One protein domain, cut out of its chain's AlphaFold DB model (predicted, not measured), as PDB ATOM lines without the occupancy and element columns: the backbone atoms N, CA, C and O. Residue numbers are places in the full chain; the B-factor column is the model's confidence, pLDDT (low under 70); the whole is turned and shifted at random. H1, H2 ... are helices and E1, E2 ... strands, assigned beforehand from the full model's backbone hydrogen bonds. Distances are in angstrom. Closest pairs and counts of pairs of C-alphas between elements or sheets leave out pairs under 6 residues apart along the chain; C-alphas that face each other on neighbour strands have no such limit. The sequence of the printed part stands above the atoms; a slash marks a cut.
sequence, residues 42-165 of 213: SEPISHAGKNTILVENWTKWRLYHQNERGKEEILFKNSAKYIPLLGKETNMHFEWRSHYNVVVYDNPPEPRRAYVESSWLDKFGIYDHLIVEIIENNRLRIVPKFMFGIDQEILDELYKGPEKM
ATOM      1  N   SER A  42      -1.691  12.964  31.885       51.69
ATOM      2  CA  SER A  42      -1.379  13.988  30.903       51.69
ATOM      3  C   SER A  42      -0.808  13.245  29.706       51.69
ATOM      4  O   SER A  42       0.286  12.688  29.814       51.69
ATOM      5  N   GLU A  43      -1.550  13.178  28.598       51.16
ATOM      6  CA  GLU A  43      -0.987  12.691  27.343       51.16
ATOM      7  C   GLU A  43       0.291  13.494  27.080       51.16
ATOM      8  O   GLU A  43       0.246  14.731  27.029       51.16
ATOM      9  N   PRO A  44       1.459  12.839  27.002       55.12
ATOM     10  CA  PRO A  44       2.683  13.565  26.755       55.12
ATOM     11  C   PRO A  44       2.590  14.172  25.360       55.12
ATOM     12  O   PRO A  44       2.268  13.479  24.395       55.12
ATOM     13  N   ILE A  45       2.872  15.473  25.263       56.06
ATOM     14  CA  ILE A  45       2.933  16.203  23.995       56.06
ATOM     15  C   ILE A  45       3.857  15.412  23.060       56.06
ATOM     16  O   ILE A  45       5.032  15.210  23.369       56.06
ATOM     17  N   SER A  46       3.290  14.895  21.966       50.78
ATOM     18  CA  SER A  46       3.948  13.964  21.048       50.78
ATOM     19  C   SER A  46       5.251  14.530  20.488       50.78
ATOM     20  O   SER A  46       5.264  15.272  19.506       50.78
ATOM     21  N   HIS A  47       6.363  14.089  21.063       55.25
ATOM     22  CA  HIS A  47       7.679  14.120  20.439       55.25
ATOM     23  C   HIS A  47       8.177  12.680  20.296       55.25
ATOM     24  O   HIS A  47       9.194  12.290  20.861       55.25
ATOM     25  N   ALA A  48       7.415  11.868  19.559       56.12
ATOM     26  CA  ALA A  48       7.807  10.509  19.215       56.12
ATOM     27  C   ALA A  48       8.941  10.557  18.176       56.12
ATOM     28  O   ALA A  48       8.713  10.710  16.976       56.12
ATOM     29  N   GLY A  49      10.181  10.476  18.652       64.69
ATOM     30  CA  GLY A  49      11.353  10.242  17.813       64.69
ATOM     31  C   GLY A  49      11.516   8.752  17.500       64.69
ATOM     32  O   GLY A  49      11.038   7.897  18.246       64.69
ATOM     33  N   LYS A  50      12.246   8.430  16.422       68.06
ATOM     34  CA  LYS A  50      12.485   7.046  15.955       68.06
ATOM     35  C   LYS A  50      13.149   6.139  17.015       68.06
ATOM     36  O   LYS A  50      12.975   4.928  16.948       68.06
ATOM     37  N   ASN A  51      13.812   6.737  18.015       76.75
ATOM     38  CA  ASN A  51      14.529   6.069  19.109       76.75
ATOM     39  C   ASN A  51      14.041   6.556  20.486       76.75
ATOM     40  O   ASN A  51      14.837   6.889  21.361       76.75
ATOM     41  N   THR A  52      12.728   6.678  20.671       80.81
ATOM     42  CA  THR A  52      12.143   7.038  21.970       80.81
ATOM     43  C   THR A  52      11.189   5.949  22.439       80.81
ATOM     44  O   THR A  52      10.487   5.346  21.624       80.81
ATOM     45  N   ILE A  53      11.173   5.692  23.746       84.44
ATOM     46  CA  ILE A  53      10.182   4.834  24.401       84.44
ATOM     47  C   ILE A  53       9.256   5.692  25.242       84.44
ATOM     48  O   ILE A  53       9.704   6.602  25.940       84.44
ATOM     49  N   LEU A  54       7.964   5.398  25.192       86.00
ATOM     50  CA  LEU A  54       7.007   5.981  26.119       86.00
ATOM     51  C   LEU A  54       6.984   5.117  27.376       86.00
ATOM     52  O   LEU A  54       6.492   3.995  27.323       86.00
ATOM     53  N   VAL A  55       7.507   5.617  28.493       86.62
ATOM     54  CA  VAL A  55       7.499   4.882  29.763       86.62
ATOM     55  C   VAL A  55       6.343   5.339  30.631       86.62
ATOM     56  O   VAL A  55       6.232   6.524  30.947       86.62
ATOM     57  N   GLU A  56       5.524   4.381  31.052       85.31
ATOM     58  CA  GLU A  56       4.422   4.568  31.985       85.31
ATOM     59  C   GLU A  56       4.721   3.892  33.312       85.31
ATOM     60  O   GLU A  56       4.768   2.661  33.410       85.31
ATOM     61  N   ASN A  57       4.884   4.700  34.353       82.31
ATOM     62  CA  ASN A  57       5.108   4.189  35.695       82.31
ATOM     63  C   ASN A  57       3.785   4.135  36.470       82.31
ATOM     64  O   ASN A  57       3.368   5.134  37.048       82.31
ATOM     65  N   TRP A  58       3.148   2.967  36.537       76.25
ATOM     66  CA  TRP A  58       1.930   2.754  37.334       76.25
ATOM     67  C   TRP A  58       2.236   2.407  38.794       76.25
ATOM     68  O   TRP A  58       1.344   2.260  39.630       76.25
ATOM     69  N   THR A  59       3.513   2.277  39.142       73.00
ATOM     70  CA  THR A  59       3.913   1.977  40.511       73.00
ATOM     71  C   THR A  59       3.881   3.244  41.362       73.00
ATOM     72  O   THR A  59       4.162   4.346  40.896       73.00
ATOM     73  N   LYS A  60       3.608   3.099  42.663       70.06
ATOM     74  CA  LYS A  60       3.688   4.214  43.625       70.06
ATOM     75  C   LYS A  60       5.111   4.727  43.872       70.06
ATOM     76  O   LYS A  60       5.301   5.655  44.653       70.06
ATOM     77  N   TRP A  61       6.099   4.093  43.258       72.81
ATOM     78  CA  TRP A  61       7.504   4.297  43.535       72.81
ATOM     79  C   TRP A  61       8.117   5.277  42.551       72.81
ATOM     80  O   TRP A  61       7.738   5.327  41.380       72.81
ATOM     81  N   ARG A  62       9.106   6.037  43.025       78.81
ATOM     82  CA  ARG A  62       9.935   6.848  42.140       78.81
ATOM     83  C   ARG A  62      10.806   5.913  41.316       78.81
ATOM     84  O   ARG A  62      11.567   5.118  41.875       78.81
ATOM     85  N   LEU A  63      10.650   6.015  40.006       84.88
ATOM     86  CA  LEU A  63      11.504   5.367  39.029       84.88
ATOM     87  C   LEU A  63      12.536   6.396  38.573       84.88
ATOM     88  O   LEU A  63      12.175   7.476  38.107       84.88
ATOM     89  N   TYR A  64      13.806   6.071  38.747       88.75
ATOM     90  CA  TYR A  64      14.930   6.895  38.339       88.75
ATOM     91  C   TYR A  64      15.430   6.400  36.996       88.75
ATOM     92  O   TYR A  64      15.678   5.208  36.810       88.75
ATOM     93  N   HIS A  65      15.578   7.331  36.069       90.12
ATOM     94  CA  HIS A  65      16.188   7.107  34.775       90.12
ATOM     95  C   HIS A  65      17.409   8.013  34.647       90.12
ATOM     96  O   HIS A  65      17.333   9.204  34.942       90.12
ATOM     97  N   GLN A  66      18.533   7.470  34.191       85.88
ATOM     98  CA  GLN A  66      19.708   8.276  33.896       85.88
ATOM     99  C   GLN A  66      19.625   8.833  32.471       85.88
ATOM    100  O   GLN A  66      19.702   8.076  31.507       85.88
ATOM    101  N   ASN A  67      19.485  10.154  32.344       81.44
ATOM    102  CA  ASN A  67      19.381  10.813  31.045       81.44
ATOM    103  C   ASN A  67      20.726  10.867  30.291       81.44
ATOM    104  O   ASN A  67      21.778  10.502  30.815       81.44
ATOM    105  N   GLU A  68      20.710  11.416  29.072       75.62
ATOM    106  CA  GLU A  68      21.892  11.541  28.197       75.62
ATOM    107  C   GLU A  68      23.064  12.315  28.823       75.62
ATOM    108  O   GLU A  68      24.214  12.159  28.421       75.62
ATOM    109  N   ARG A  69      22.784  13.164  29.817       78.06
ATOM    110  CA  ARG A  69      23.777  13.982  30.526       78.06
ATOM    111  C   ARG A  69      24.279  13.312  31.806       78.06
ATOM    112  O   ARG A  69      24.961  13.955  32.600       78.06
ATOM    113  N   GLY A  70      23.902  12.054  32.038       77.88
ATOM    114  CA  GLY A  70      24.230  11.307  33.247       77.88
ATOM    115  C   GLY A  70      23.464  11.761  34.490       77.88
ATOM    116  O   GLY A  70      23.770  11.282  35.581       77.88
ATOM    117  N   LYS A  71      22.488  12.671  34.352       83.56
ATOM    118  CA  LYS A  71      21.669  13.167  35.460       83.56
ATOM    119  C   LYS A  71      20.455  12.266  35.647       83.56
ATOM    120  O   LYS A  71      19.802  11.881  34.680       83.56
ATOM    121  N   GLU A  72      20.127  11.982  36.898       86.12
ATOM    122  CA  GLU A  72      18.918  11.239  37.227       86.12
ATOM    123  C   GLU A  72      17.667  12.100  37.045       86.12
ATOM    124  O   GLU A  72      17.543  13.210  37.577       86.12
ATOM    125  N   GLU A  73      16.723  11.557  36.291       88.31
ATOM    126  CA  GLU A  73      15.381  12.072  36.115       88.31
ATOM    127  C   GLU A  73      14.376  11.146  36.783       88.31
ATOM    128  O   GLU A  73      14.461   9.922  36.693       88.31
ATOM    129  N   ILE A  74      13.393  11.753  37.445       84.62
ATOM    130  CA  ILE A  74      12.359  11.020  38.167       84.62
ATOM    131  C   ILE A  74      11.129  10.868  37.266       84.62
ATOM    132  O   ILE A  74      10.577  11.850  36.744       84.62
ATOM    133  N   LEU A  75      10.687   9.622  37.115       84.19
ATOM    134  CA  LEU A  75       9.391   9.230  36.582       84.19
ATOM    135  C   LEU A  75       8.458   8.949  37.761       84.19
ATOM    136  O   LEU A  75       8.607   7.967  38.494       84.19
ATOM    137  N   PHE A  76       7.504   9.853  37.965       80.31
ATOM    138  CA  PHE A  76       6.527   9.764  39.045       80.31
ATOM    139  C   PHE A  76       5.457   8.704  38.755       80.31
ATOM    140  O   PHE A  76       5.247   8.310  37.605       80.31
ATOM    141  N   LYS A  77       4.752   8.284  39.810       73.69
ATOM    142  CA  LYS A  77       3.546   7.458  39.698       73.69
ATOM    143  C   LYS A  77       2.553   8.098  38.723       73.69
ATOM    144  O   LYS A  77       2.341   9.308  38.780       73.69
ATOM    145  N   ASN A  78       1.934   7.272  37.885       69.81
ATOM    146  CA  ASN A  78       0.952   7.631  36.862       69.81
ATOM    147  C   ASN A  78       1.463   8.685  35.865       69.81
ATOM    148  O   ASN A  78       0.671   9.327  35.179       69.81
ATOM    149  N   SER A  79       2.784   8.875  35.775       75.62
ATOM    150  CA  SER A  79       3.380   9.740  34.763       75.62
ATOM    151  C   SER A  79       3.801   8.922  33.550       75.62
ATOM    152  O   SER A  79       4.319   7.808  33.679       75.62
ATOM    153  N   ALA A  80       3.581   9.512  32.380       79.31
ATOM    154  CA  ALA A  80       4.068   9.017  31.110       79.31
ATOM    155  C   ALA A  80       5.137   9.983  30.585       79.31
ATOM    156  O   ALA A  80       4.928  11.200  30.571       79.31
ATOM    157  N   LYS A  81       6.301   9.466  30.187       82.62
ATOM    158  CA  LYS A  81       7.384  10.281  29.617       82.62
ATOM    159  C   LYS A  81       8.048   9.573  28.447       82.62
ATOM    160  O   LYS A  81       8.281   8.370  28.501       82.62
ATOM    161  N   TYR A  82       8.391  10.346  27.422       84.56
ATOM    162  CA  TYR A  82       9.265   9.878  26.355       84.56
ATOM    163  C   TYR A  82      10.712   9.888  26.840       84.56
ATOM    164  O   TYR A  82      11.221  10.930  27.253       84.56
ATOM    165  N   ILE A  83      11.358   8.727  26.788       84.88
ATOM    166  CA  ILE A  83      12.766   8.546  27.129       84.88
ATOM    167  C   ILE A  83      13.540   8.206  25.849       84.88
ATOM    168  O   ILE A  83      13.153   7.261  25.154       84.88
ATOM    169  N   PRO A  84      14.619   8.937  25.514       81.00
ATOM    170  CA  PRO A  84      15.485   8.566  24.406       81.00
ATOM    171  C   PRO A  84      16.235   7.268  24.726       81.00
ATOM    172  O   PRO A  84      16.827   7.106  25.793       81.00
ATOM    173  N   LEU A  85      16.219   6.334  23.781       76.81
ATOM    174  CA  LEU A  85      17.061   5.149  23.814       76.81
ATOM    175  C   LEU A  85      18.431   5.528  23.247       76.81
ATOM    176  O   LEU A  85      18.574   5.787  22.052       76.81
ATOM    177  N   LEU A  86      19.451   5.561  24.103       70.19
ATOM    178  CA  LEU A  86      20.821   5.986  23.772       70.19
ATOM    179  C   LEU A  86      21.611   4.953  22.936       70.19
ATOM    180  O   LEU A  86      22.813   4.769  23.126       70.19
ATOM    181  N   GLY A  87      20.944   4.226  22.034       64.44
ATOM    182  CA  GLY A  87      21.553   3.273  21.099       64.44
ATOM    183  C   GLY A  87      22.262   2.068  21.731       64.44
ATOM    184  O   GLY A  87      22.942   1.332  21.016       64.44
ATOM    185  N   LYS A  88      22.150   1.862  23.050       65.25
ATOM    186  CA  LYS A  88      22.789   0.748  23.769       65.25
ATOM    187  C   LYS A  88      21.815   0.063  24.721       65.25
ATOM    188  O   LYS A  88      21.409  -1.059  24.452       65.25
ATOM    189  N   GLU A  89      21.391   0.756  25.767       75.81
ATOM    190  CA  GLU A  89      20.402   0.281  26.735       75.81
ATOM    191  C   GLU A  89      19.965   1.454  27.612       75.81
ATOM    192  O   GLU A  89      20.754   2.363  27.886       75.81
ATOM    193  N   THR A  90      18.708   1.441  28.040       82.00
ATOM    194  CA  THR A  90      18.200   2.364  29.050       82.00
ATOM    195  C   THR A  90      17.982   1.590  30.338       82.00
ATOM    196  O   THR A  90      17.145   0.689  30.387       82.00
ATOM    197  N   ASN A  91      18.725   1.978  31.372       86.25
ATOM    198  CA  ASN A  91      18.612   1.431  32.717       86.25
ATOM    199  C   ASN A  91      17.747   2.354  33.574       86.25
ATOM    200  O   ASN A  91      17.942   3.575  33.602       86.25
ATOM    201  N   MET A  92      16.784   1.766  34.272       88.94
ATOM    202  CA  MET A  92      15.945   2.471  35.232       88.94
ATOM    203  C   MET A  92      15.881   1.686  36.534       88.94
ATOM    204  O   MET A  92      15.784   0.464  36.506       88.94
ATOM    205  N   HIS A  93      15.905   2.372  37.671       86.81
ATOM    206  CA  HIS A  93      15.877   1.725  38.982       86.81
ATOM    207  C   HIS A  93      14.899   2.418  39.928       86.81
ATOM    208  O   HIS A  93      14.523   3.572  39.731       86.81
ATOM    209  N   PHE A  94      14.465   1.718  40.973       79.88
ATOM    210  CA  PHE A  94      13.497   2.257  41.929       79.88
ATOM    211  C   PHE A  94      14.156   2.760  43.213       79.88
ATOM    212  O   PHE A  94      15.095   2.143  43.708       79.88
ATOM    213  N   GLU A  95      13.584   3.804  43.823       73.31
ATOM    214  CA  GLU A  95      14.043   4.389  45.105       73.31
ATOM    215  C   GLU A  95      14.282   3.344  46.203       73.31
ATOM    216  O   GLU A  95      15.289   3.345  46.903       73.31
ATOM    217  N   TRP A  96      13.325   2.432  46.352       64.31
ATOM    218  CA  TRP A  96      13.278   1.444  47.425       64.31
ATOM    219  C   TRP A  96      14.083   0.173  47.096       64.31
ATOM    220  O   TRP A  96      14.347  -0.637  47.988       64.31
ATOM    221  N   ARG A  97      14.480  -0.005  45.824       67.88
ATOM    222  CA  ARG A  97      15.308  -1.111  45.313       67.88
ATOM    223  C   ARG A  97      16.164  -0.648  44.139       67.88
ATOM    224  O   ARG A  97      15.896  -0.978  42.990       67.88
ATOM    225  N   SER A  98      17.251   0.050  44.447       71.12
ATOM    226  CA  SER A  98      18.220   0.507  43.443       71.12
ATOM    227  C   SER A  98      18.965  -0.627  42.726       71.12
ATOM    228  O   SER A  98      19.564  -0.402  41.687       71.12
ATOM    229  N   HIS A  99      18.920  -1.850  43.263       73.69
ATOM    230  CA  HIS A  99      19.468  -3.051  42.625       73.69
ATOM    231  C   HIS A  99      18.490  -3.725  41.648       73.69
ATOM    232  O   HIS A  99      18.869  -4.709  41.022       73.69
ATOM    233  N   TYR A 100      17.237  -3.257  41.559       73.62
ATOM    234  CA  TYR A 100      16.302  -3.688  40.520       73.62
ATOM    235  C   TYR A 100      16.484  -2.772  39.327       73.62
ATOM    236  O   TYR A 100      16.055  -1.618  39.376       73.62
ATOM    237  N   ASN A 101      17.088  -3.303  38.270       82.31
ATOM    238  CA  ASN A 101      17.291  -2.553  37.044       82.31
ATOM    239  C   ASN A 101      16.283  -3.023  36.004       82.31
ATOM    240  O   ASN A 101      16.288  -4.178  35.589       82.31
ATOM    241  N   VAL A 102      15.402  -2.121  35.592       85.31
ATOM    242  CA  VAL A 102      14.605  -2.291  34.382       85.31
ATOM    243  C   VAL A 102      15.503  -1.912  33.217       85.31
ATOM    244  O   VAL A 102      15.857  -0.740  33.066       85.31
ATOM    245  N   VAL A 103      15.871  -2.909  32.420       84.25
ATOM    246  CA  VAL A 103      16.749  -2.742  31.263       84.25
ATOM    247  C   VAL A 103      15.911  -2.816  29.995       84.25
ATOM    248  O   VAL A 103      15.138  -3.758  29.801       84.25
ATOM    249  N   VAL A 104      16.045  -1.802  29.139       82.06
ATOM    250  CA  VAL A 104      15.337  -1.704  27.855       82.06
ATOM    251  C   VAL A 104      16.340  -1.551  26.721       82.06
ATOM    252  O   VAL A 104      17.181  -0.654  26.745       82.06
ATOM    253  N   TYR A 105      16.209  -2.396  25.700       76.31
ATOM    254  CA  TYR A 105      17.074  -2.405  24.522       76.31
ATOM    255  C   TYR A 105      16.398  -1.747  23.317       76.31
ATOM    256  O   TYR A 105      15.214  -1.964  23.064       76.31
ATOM    257  N   ASP A 106      17.176  -0.994  22.536       68.69
ATOM    258  CA  ASP A 106      16.732  -0.373  21.276       68.69
ATOM    259  C   ASP A 106      16.622  -1.399  20.129       68.69
ATOM    260  O   ASP A 106      15.621  -1.457  19.407       68.69
ATOM    261  N   ASN A 107      17.609  -2.302  20.048       64.38
ATOM    262  CA  ASN A 107      17.678  -3.438  19.119       64.38
ATOM    263  C   ASN A 107      17.953  -4.762  19.865       64.38
ATOM    264  O   ASN A 107      19.047  -5.321  19.778       64.38
ATOM    265  N   PRO A 108      16.995  -5.265  20.649       58.16
ATOM    266  CA  PRO A 108      17.109  -6.577  21.274       58.16
ATOM    267  C   PRO A 108      17.099  -7.696  20.220       58.16
ATOM    268  O   PRO A 108      16.484  -7.536  19.162       58.16
ATOM    269  N   PRO A 109      17.718  -8.854  20.510       55.84
ATOM    270  CA  PRO A 109      17.440 -10.072  19.757       55.84
ATOM    271  C   PRO A 109      15.939 -10.357  19.875       55.84
ATOM    272  O   PRO A 109      15.419 -10.396  20.990       55.84
ATOM    273  N   GLU A 110      15.240 -10.469  18.745       50.62
ATOM    274  CA  GLU A 110      13.779 -10.551  18.739       50.62
ATOM    275  C   GLU A 110      13.225 -11.608  19.714       50.62
ATOM    276  O   GLU A 110      13.788 -12.703  19.834       50.62
ATOM    277  N   PRO A 111      12.080 -11.328  20.371       53.09
ATOM    278  CA  PRO A 111      11.289 -10.087  20.330       53.09
ATOM    279  C   PRO A 111      11.881  -8.952  21.185       53.09
ATOM    280  O   PRO A 111      12.737  -9.195  22.037       53.09
ATOM    281  N   ARG A 112      11.392  -7.707  21.008       60.25
ATOM    282  CA  ARG A 112      11.746  -6.604  21.912       60.25
ATOM    283  C   ARG A 112      11.415  -6.957  23.353       60.25
ATOM    284  O   ARG A 112      10.258  -7.198  23.671       60.25
ATOM    285  N   ARG A 113      12.440  -7.028  24.206       62.53
ATOM    286  CA  ARG A 113      12.315  -7.421  25.611       62.53
ATOM    287  C   ARG A 113      12.824  -6.300  26.496       62.53
ATOM    288  O   ARG A 113      13.945  -5.824  26.330       62.53
ATOM    289  N   ALA A 114      11.981  -5.916  27.439       70.06
ATOM    290  CA  ALA A 114      12.404  -5.269  28.658       70.06
ATOM    291  C   ALA A 114      12.412  -6.344  29.738       70.06
ATOM    292  O   ALA A 114      11.550  -7.227  29.748       70.06
ATOM    293  N   TYR A 115      13.397  -6.299  30.619       73.88
ATOM    294  CA  TYR A 115      13.465  -7.235  31.726       73.88
ATOM    295  C   TYR A 115      13.908  -6.534  32.993       73.88
ATOM    296  O   TYR A 115      14.534  -5.475  32.973       73.88
ATOM    297  N   VAL A 116      13.539  -7.151  34.107       75.38
ATOM    298  CA  VAL A 116      13.975  -6.743  35.431       75.38
ATOM    299  C   VAL A 116      15.188  -7.592  35.781       75.38
ATOM    300  O   VAL A 116      15.072  -8.807  35.957       75.38
ATOM    301  N   GLU A 117      16.358  -6.971  35.864       75.75
ATOM    302  CA  GLU A 117      17.510  -7.590  36.510       75.75
ATOM    303  C   GLU A 117      17.316  -7.516  38.020       75.75
ATOM    304  O   GLU A 117      17.242  -6.437  38.609       75.75
ATOM    305  N   SER A 118      17.218  -8.685  38.643       71.12
ATOM    306  CA  SER A 118      17.093  -8.849  40.087       71.12
ATOM    307  C   SER A 118      17.859 -10.093  40.546       71.12
ATOM    308  O   SER A 118      18.295 -10.916  39.736       71.12
ATOM    309  N   SER A 119      18.010 -10.273  41.860       68.81
ATOM    310  CA  SER A 119      18.628 -11.484  42.404       68.81
ATOM    311  C   SER A 119      17.751 -12.710  42.132       68.81
ATOM    312  O   SER A 119      16.527 -12.615  42.048       68.81
ATOM    313  N   TRP A 120      18.347 -13.901  42.041       65.00
ATOM    314  CA  TRP A 120      17.602 -15.155  41.860       65.00
ATOM    315  C   TRP A 120      16.589 -15.411  42.991       65.00
ATOM    316  O   TRP A 120      15.533 -15.994  42.754       65.00
ATOM    317  N   LEU A 121      16.882 -14.918  44.199       59.19
ATOM    318  CA  LEU A 121      15.991 -14.975  45.362       59.19
ATOM    319  C   LEU A 121      14.693 -14.189  45.154       59.19
ATOM    320  O   LEU A 121      13.684 -14.474  45.797       59.19
ATOM    321  N   ASP A 122      14.709 -13.200  44.262       57.66
ATOM    322  CA  ASP A 122      13.564 -12.335  44.028       57.66
ATOM    323  C   ASP A 122      12.448 -13.021  43.220       57.66
ATOM    324  O   ASP A 122      11.290 -12.616  43.295       57.66
ATOM    325  N   LYS A 123      12.770 -14.119  42.520       56.72
ATOM    326  CA  LYS A 123      11.831 -14.875  41.675       56.72
ATOM    327  C   LYS A 123      10.817 -15.721  42.458       56.72
ATOM    328  O   LYS A 123       9.854 -16.203  41.873       56.72
ATOM    329  N   PHE A 124      10.985 -15.900  43.770       53.88
ATOM    330  CA  PHE A 124      10.139 -16.779  44.596       53.88
ATOM    331  C   PHE A 124       8.857 -16.109  45.135       53.88
ATOM    332  O   PHE A 124       8.426 -16.376  46.254       53.88
ATOM    333  N   GLY A 125       8.226 -15.233  44.347       44.16
ATOM    334  CA  GLY A 125       6.827 -14.805  44.531       44.16
ATOM    335  C   GLY A 125       6.525 -13.824  45.673       44.16
ATOM    336  O   GLY A 125       5.517 -13.132  45.616       44.16
ATOM    337  N   ILE A 126       7.398 -13.691  46.676       47.31
ATOM    338  CA  ILE A 126       7.261 -12.661  47.731       47.31
ATOM    339  C   ILE A 126       7.903 -11.337  47.284       47.31
ATOM    340  O   ILE A 126       7.642 -10.285  47.862       47.31
ATOM    341  N   TYR A 127       8.759 -11.383  46.256       52.78
ATOM    342  CA  TYR A 127       9.639 -10.272  45.907       52.78
ATOM    343  C   TYR A 127       9.585  -9.812  44.451       52.78
ATOM    344  O   TYR A 127      10.206  -8.804  44.125       52.78
ATOM    345  N   ASP A 128       8.797 -10.461  43.605       60.41
ATOM    346  CA  ASP A 128       8.476  -9.956  42.276       60.41
ATOM    347  C   ASP A 128       7.270  -9.013  42.395       60.41
ATOM    348  O   ASP A 128       6.141  -9.455  42.595       60.41
ATOM    349  N   HIS A 129       7.529  -7.703  42.395       66.31
ATOM    350  CA  HIS A 129       6.527  -6.680  42.733       66.31
ATOM    351  C   HIS A 129       6.016  -5.917  41.521       66.31
ATOM    352  O   HIS A 129       5.188  -5.018  41.677       66.31
ATOM    353  N   LEU A 130       6.553  -6.189  40.335       74.44
ATOM    354  CA  LEU A 130       6.194  -5.456  39.139       74.44
ATOM    355  C   LEU A 130       6.389  -6.302  37.897       74.44
ATOM    356  O   LEU A 130       7.243  -7.178  37.846       74.44
ATOM    357  N   ILE A 131       5.610  -5.975  36.886       76.06
ATOM    358  CA  ILE A 131       5.686  -6.549  35.560       76.06
ATOM    359  C   ILE A 131       6.012  -5.412  34.609       76.06
ATOM    360  O   ILE A 131       5.567  -4.274  34.778       76.06
ATOM    361  N   VAL A 132       6.857  -5.732  33.639       79.50
ATOM    362  CA  VAL A 132       7.246  -4.811  32.586       79.50
ATOM    363  C   VAL A 132       6.654  -5.332  31.288       79.50
ATOM    364  O   VAL A 132       7.023  -6.405  30.819       79.50
ATOM    365  N   GLU A 133       5.729  -4.569  30.721       79.12
ATOM    366  CA  GLU A 133       5.021  -4.903  29.490       79.12
ATOM    367  C   GLU A 133       5.496  -3.973  28.378       79.12
ATOM    368  O   GLU A 133       5.475  -2.749  28.524       79.12
ATOM    369  N   ILE A 134       5.912  -4.545  27.248       77.50
ATOM    370  CA  ILE A 134       6.081  -3.778  26.015       77.50
ATOM    371  C   ILE A 134       4.777  -3.894  25.233       77.50
ATOM    372  O   ILE A 134       4.392  -4.975  24.797       77.50
ATOM    373  N   ILE A 135       4.113  -2.758  25.075       73.06
ATOM    374  CA  ILE A 135       2.856  -2.589  24.354       73.06
ATOM    375  C   ILE A 135       3.179  -2.015  22.968       73.06
ATOM    376  O   ILE A 135       4.287  -1.526  22.715       73.06
ATOM    377  N   GLU A 136       2.210  -2.077  22.059       71.62
ATOM    378  CA  GLU A 136       2.267  -1.451  20.738       71.62
ATOM    379  C   GLU A 136       2.862  -0.028  20.782       71.62
ATOM    380  O   GLU A 136       2.655   0.737  21.728       71.62
ATOM    381  N   ASN A 137       3.593   0.339  19.723       71.88
ATOM    382  CA  ASN A 137       4.211   1.661  19.545       71.88
ATOM    383  C   ASN A 137       5.310   2.030  20.565       71.88
ATOM    384  O   ASN A 137       5.429   3.192  20.946       71.88
ATOM    385  N   ASN A 138       6.151   1.074  20.980       75.62
ATOM    386  CA  ASN A 138       7.291   1.305  21.895       75.62
ATOM    387  C   ASN A 138       6.880   1.892  23.249       75.62
ATOM    388  O   ASN A 138       7.612   2.675  23.865       75.62
ATOM    389  N   ARG A 139       5.692   1.509  23.711       80.44
ATOM    390  CA  ARG A 139       5.185   1.894  25.016       80.44
ATOM    391  C   ARG A 139       5.593   0.839  26.030       80.44
ATOM    392  O   ARG A 139       5.213  -0.319  25.920       80.44
ATOM    393  N   LEU A 140       6.383   1.253  27.007       85.81
ATOM    394  CA  LEU A 140       6.783   0.442  28.137       85.81
ATOM    395  C   LEU A 140       5.862   0.748  29.309       85.81
ATOM    396  O   LEU A 140       5.847   1.873  29.810       85.81
ATOM    397  N   ARG A 141       5.139  -0.256  29.786       83.69
ATOM    398  CA  ARG A 141       4.320  -0.137  30.984       83.69
ATOM    399  C   ARG A 141       4.967  -0.893  32.128       83.69
ATOM    400  O   ARG A 141       5.299  -2.065  32.003       83.69
ATOM    401  N   ILE A 142       5.136  -0.210  33.251       84.31
ATOM    402  CA  ILE A 142       5.613  -0.805  34.495       84.31
ATOM    403  C   ILE A 142       4.421  -0.873  35.441       84.31
ATOM    404  O   ILE A 142       4.004   0.143  36.005       84.31
ATOM    405  N   VAL A 143       3.877  -2.076  35.590       77.56
ATOM    406  CA  VAL A 143       2.674  -2.365  36.374       77.56
ATOM    407  C   VAL A 143       3.082  -3.026  37.685       77.56
ATOM    408  O   VAL A 143       3.945  -3.899  37.675       77.56
ATOM    409  N   PRO A 144       2.518  -2.643  38.838       70.81
ATOM    410  CA  PRO A 144       2.736  -3.391  40.068       70.81
ATOM    411  C   PRO A 144       2.107  -4.787  39.970       70.81
ATOM    412  O   PRO A 144       0.937  -4.923  39.629       70.81
ATOM    413  N   LYS A 145       2.857  -5.818  40.354       66.81
ATOM    414  CA  LYS A 145       2.341  -7.173  40.533       66.81
ATOM    415  C   LYS A 145       1.562  -7.215  41.842       66.81
ATOM    416  O   LYS A 145       2.091  -6.845  42.896       66.81
ATOM    417  N   PHE A 146       0.286  -7.589  41.778       54.56
ATOM    418  CA  PHE A 146      -0.551  -7.597  42.971       54.56
ATOM    419  C   PHE A 146      -0.167  -8.739  43.920       54.56
ATOM    420  O   PHE A 146       0.401  -9.754  43.511       54.56
ATOM    421  N   MET A 147      -0.438  -8.533  45.211       48.28
ATOM    422  CA  MET A 147      -0.060  -9.447  46.288       48.28
ATOM    423  C   MET A 147      -0.455 -10.899  45.981       48.28
ATOM    424  O   MET A 147      -1.558 -11.160  45.512       48.28
ATOM    425  N   PHE A 148       0.440 -11.826  46.342       48.59
ATOM    426  CA  PHE A 148       0.267 -13.288  46.298       48.59
ATOM    427  C   PHE A 148       0.506 -13.989  44.959       48.59
ATOM    428  O   PHE A 148       0.087 -15.132  44.797       48.59
ATOM    429  N   GLY A 149       1.235 -13.366  44.030       46.88
ATOM    430  CA  GLY A 149       1.704 -14.071  42.833       46.88
ATOM    431  C   GLY A 149       0.577 -14.506  41.894       46.88
ATOM    432  O   GLY A 149       0.764 -15.451  41.138       46.88
ATOM    433  N   ILE A 150      -0.573 -13.829  41.956       52.41
ATOM    434  CA  ILE A 150      -1.632 -13.960  40.956       52.41
ATOM    435  C   ILE A 150      -1.076 -13.440  39.627       52.41
ATOM    436  O   ILE A 150      -0.441 -12.380  39.594       52.41
ATOM    437  N   ASP A 151      -1.294 -14.193  38.552       60.88
ATOM    438  CA  ASP A 151      -0.848 -13.797  37.220       60.88
ATOM    439  C   ASP A 151      -1.563 -12.530  36.740       60.88
ATOM    440  O   ASP A 151      -2.745 -12.307  37.013       60.88
ATOM    441  N   GLN A 152      -0.828 -11.698  36.003       65.06
ATOM    442  CA  GLN A 152      -1.316 -10.411  35.503       65.06
ATOM    443  C   GLN A 152      -2.548 -10.557  34.623       65.06
ATOM    444  O   GLN A 152      -3.459  -9.752  34.745       65.06
ATOM    445  N   GLU A 153      -2.622 -11.620  33.820       68.44
ATOM    446  CA  GLU A 153      -3.780 -11.913  32.967       68.44
ATOM    447  C   GLU A 153      -5.076 -12.007  33.785       68.44
ATOM    448  O   GLU A 153      -6.101 -11.437  33.416       68.44
ATOM    449  N   ILE A 154      -5.012 -12.654  34.954       63.62
ATOM    450  CA  ILE A 154      -6.149 -12.795  35.872       63.62
ATOM    451  C   ILE A 154      -6.493 -11.443  36.504       63.62
ATOM    452  O   ILE A 154      -7.664 -11.112  36.686       63.62
ATOM    453  N   LEU A 155      -5.480 -10.642  36.850       62.03
ATOM    454  CA  LEU A 155      -5.689  -9.303  37.403       62.03
ATOM    455  C   LEU A 155      -6.313  -8.362  36.366       62.03
ATOM    456  O   LEU A 155      -7.228  -7.608  36.699       62.03
ATOM    457  N   ASP A 156      -5.849  -8.416  35.121       68.94
ATOM    458  CA  ASP A 156      -6.368  -7.626  34.009       68.94
ATOM    459  C   ASP A 156      -7.819  -7.994  33.707       68.94
ATOM    460  O   ASP A 156      -8.635  -7.097  33.497       68.94
ATOM    461  N   GLU A 157      -8.171  -9.283  33.755       70.69
ATOM    462  CA  GLU A 157      -9.555  -9.745  33.631       70.69
ATOM    463  C   GLU A 157     -10.424  -9.230  34.789       70.69
ATOM    464  O   GLU A 157     -11.502  -8.665  34.568       70.69
ATOM    465  N   LEU A 158      -9.933  -9.364  36.025       60.06
ATOM    466  CA  LEU A 158     -10.672  -9.001  37.234       60.06
ATOM    467  C   LEU A 158     -10.945  -7.494  37.322       60.06
ATOM    468  O   LEU A 158     -12.035  -7.077  37.719       60.06
ATOM    469  N   TYR A 159      -9.963  -6.675  36.946       64.75
ATOM    470  CA  TYR A 159     -10.035  -5.222  37.084       64.75
ATOM    471  C   TYR A 159     -10.310  -4.490  35.769       64.75
ATOM    472  O   TYR A 159     -10.646  -3.311  35.801       64.75
ATOM    473  N   LYS A 160     -10.303  -5.177  34.621       71.38
ATOM    474  CA  LYS A 160     -10.459  -4.593  33.276       71.38
ATOM    475  C   LYS A 160      -9.362  -3.578  32.946       71.38
ATOM    476  O   LYS A 160      -9.686  -2.485  32.470       71.38
ATOM    477  N   GLY A 161      -8.116  -3.958  33.222       63.62
ATOM    478  CA  GLY A 161      -6.904  -3.191  32.924       63.62
ATOM    479  C   GLY A 161      -6.191  -2.593  34.150       63.62
ATOM    480  O   GLY A 161      -6.796  -2.444  35.221       63.62
ATOM    481  N   PRO A 162      -4.903  -2.223  34.003       64.94
ATOM    482  CA  PRO A 162      -4.049  -1.715  35.082       64.94
ATOM    483  C   PRO A 162      -4.567  -0.416  35.709       64.94
ATOM    484  O   PRO A 162      -4.357  -0.169  36.894       64.94
ATOM    485  N   GLU A 163      -5.302   0.395  34.948       65.62
ATOM    486  CA  GLU A 163      -5.874   1.663  35.400       65.62
ATOM    487  C   GLU A 163      -6.963   1.527  36.465       65.62
ATOM    488  O   GLU A 163      -7.213   2.457  37.236       65.62
ATOM    489  N   LYS A 164      -7.607   0.364  36.515       62.50
ATOM    490  CA  LYS A 164      -8.665   0.032  37.476       62.50
ATOM    491  C   LYS A 164      -8.174  -0.903  38.572       62.50
ATOM    492  O   LYS A 164      -8.943  -1.216  39.482       62.50
ATOM    493  N   MET A 165      -6.916  -1.346  38.507       62.16
ATOM    494  CA  MET A 165      -6.343  -2.160  39.567       62.16
ATOM    495  C   MET A 165      -6.244  -1.328  40.845       62.16
ATOM    496  O   MET A 165      -5.698  -0.220  40.828       62.16
TER     497      MET A 165
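AT A GLANCE: This is residues 42 to 165 of the 213 residues of an uncharacterized protein of Lepeophtheirus salmonis (UniProt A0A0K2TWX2). Two strongly twisted sheets lie face to face as a sandwich, five strands (E3 E2 E5 E6 E7) over four (E4 E1 E9 E8), their edges coming close where E3 meets E4 and E7 meets E8. Two short helices lie outside it: H1 in the connection from E7 to E8, and H2 after E9, at one end of the longest axis. The printed part has 124 residues, with E1 to E7, H1, E8, E9 and H2 along the chain. The five-stranded sheet is antiparallel and the other mixed; the class is mostly strand, with 61 residues in named elements, under half. The whole is compact, with a radius of gyration of the C-alphas of 14.3 A and spans of 38 by 31 by 29 A.

HOW THE PARTS SIT: E1, residues 52 to 57, is antiparallel to E4, residues 79 to 84, with N 55 and O 81 2.9 A apart, and parallel to E9, residues 139 to 144, with N 56 and O 140 2.8 A apart. E2, residues 63 to 66, and E3, residues 72 to 75, form a hairpin, with N 73 and O 65 2.8 A apart. E2 is also antiparallel to E5, residues 90 to 94, with N 64 and O 93 2.8 A apart. E5, E6, residues 97 to 104, and E7, residues 114 to 117, form a meander, each strand the antiparallel neighbour of the one before; N 102 and O 92 are 2.8 A apart, as are N 117 and O 101. E8, residues 130 to 135, makes a hairpin with E9, N 133 and O 141 being 2.8 A apart. Between the sheets, the closest C-alphas of E7 and E8 are those of Ala 114 and Val 132, 6.5 A apart. H1, residues 120 to 123, is not on either sheet. H2, residues 152 to 159, is also on neither, but only just for the four-stranded sheet, with 4 pairs of C-alphas within 10 A. Every O i to N i+4 pair of H2 is within hydrogen-bond range; H1 is too short for one.

IN THESE COORDINATES: E1 begins at C-alpha 52 (12.143, 7.038, 21.970) and is 15.7 A long. E4 measures 16.0 A, E8 15.4 A and E9 16.1 A. E6, 17.5 A, bends by 52 degrees at residue 100. H2, 10.3 A, ends at C-alpha 159 (-10.035, -5.222, 37.084).

THE WHOLE: The C-alphas farthest apart, of Arg 69 and Leu 158, are 42.0 A apart. The printed part has no cut and no long link. Its mean pLDDT is 71.0; 52 residues are under 70, among them 42 to 50, 106 to 113, 119 to 129 and 145 to 156.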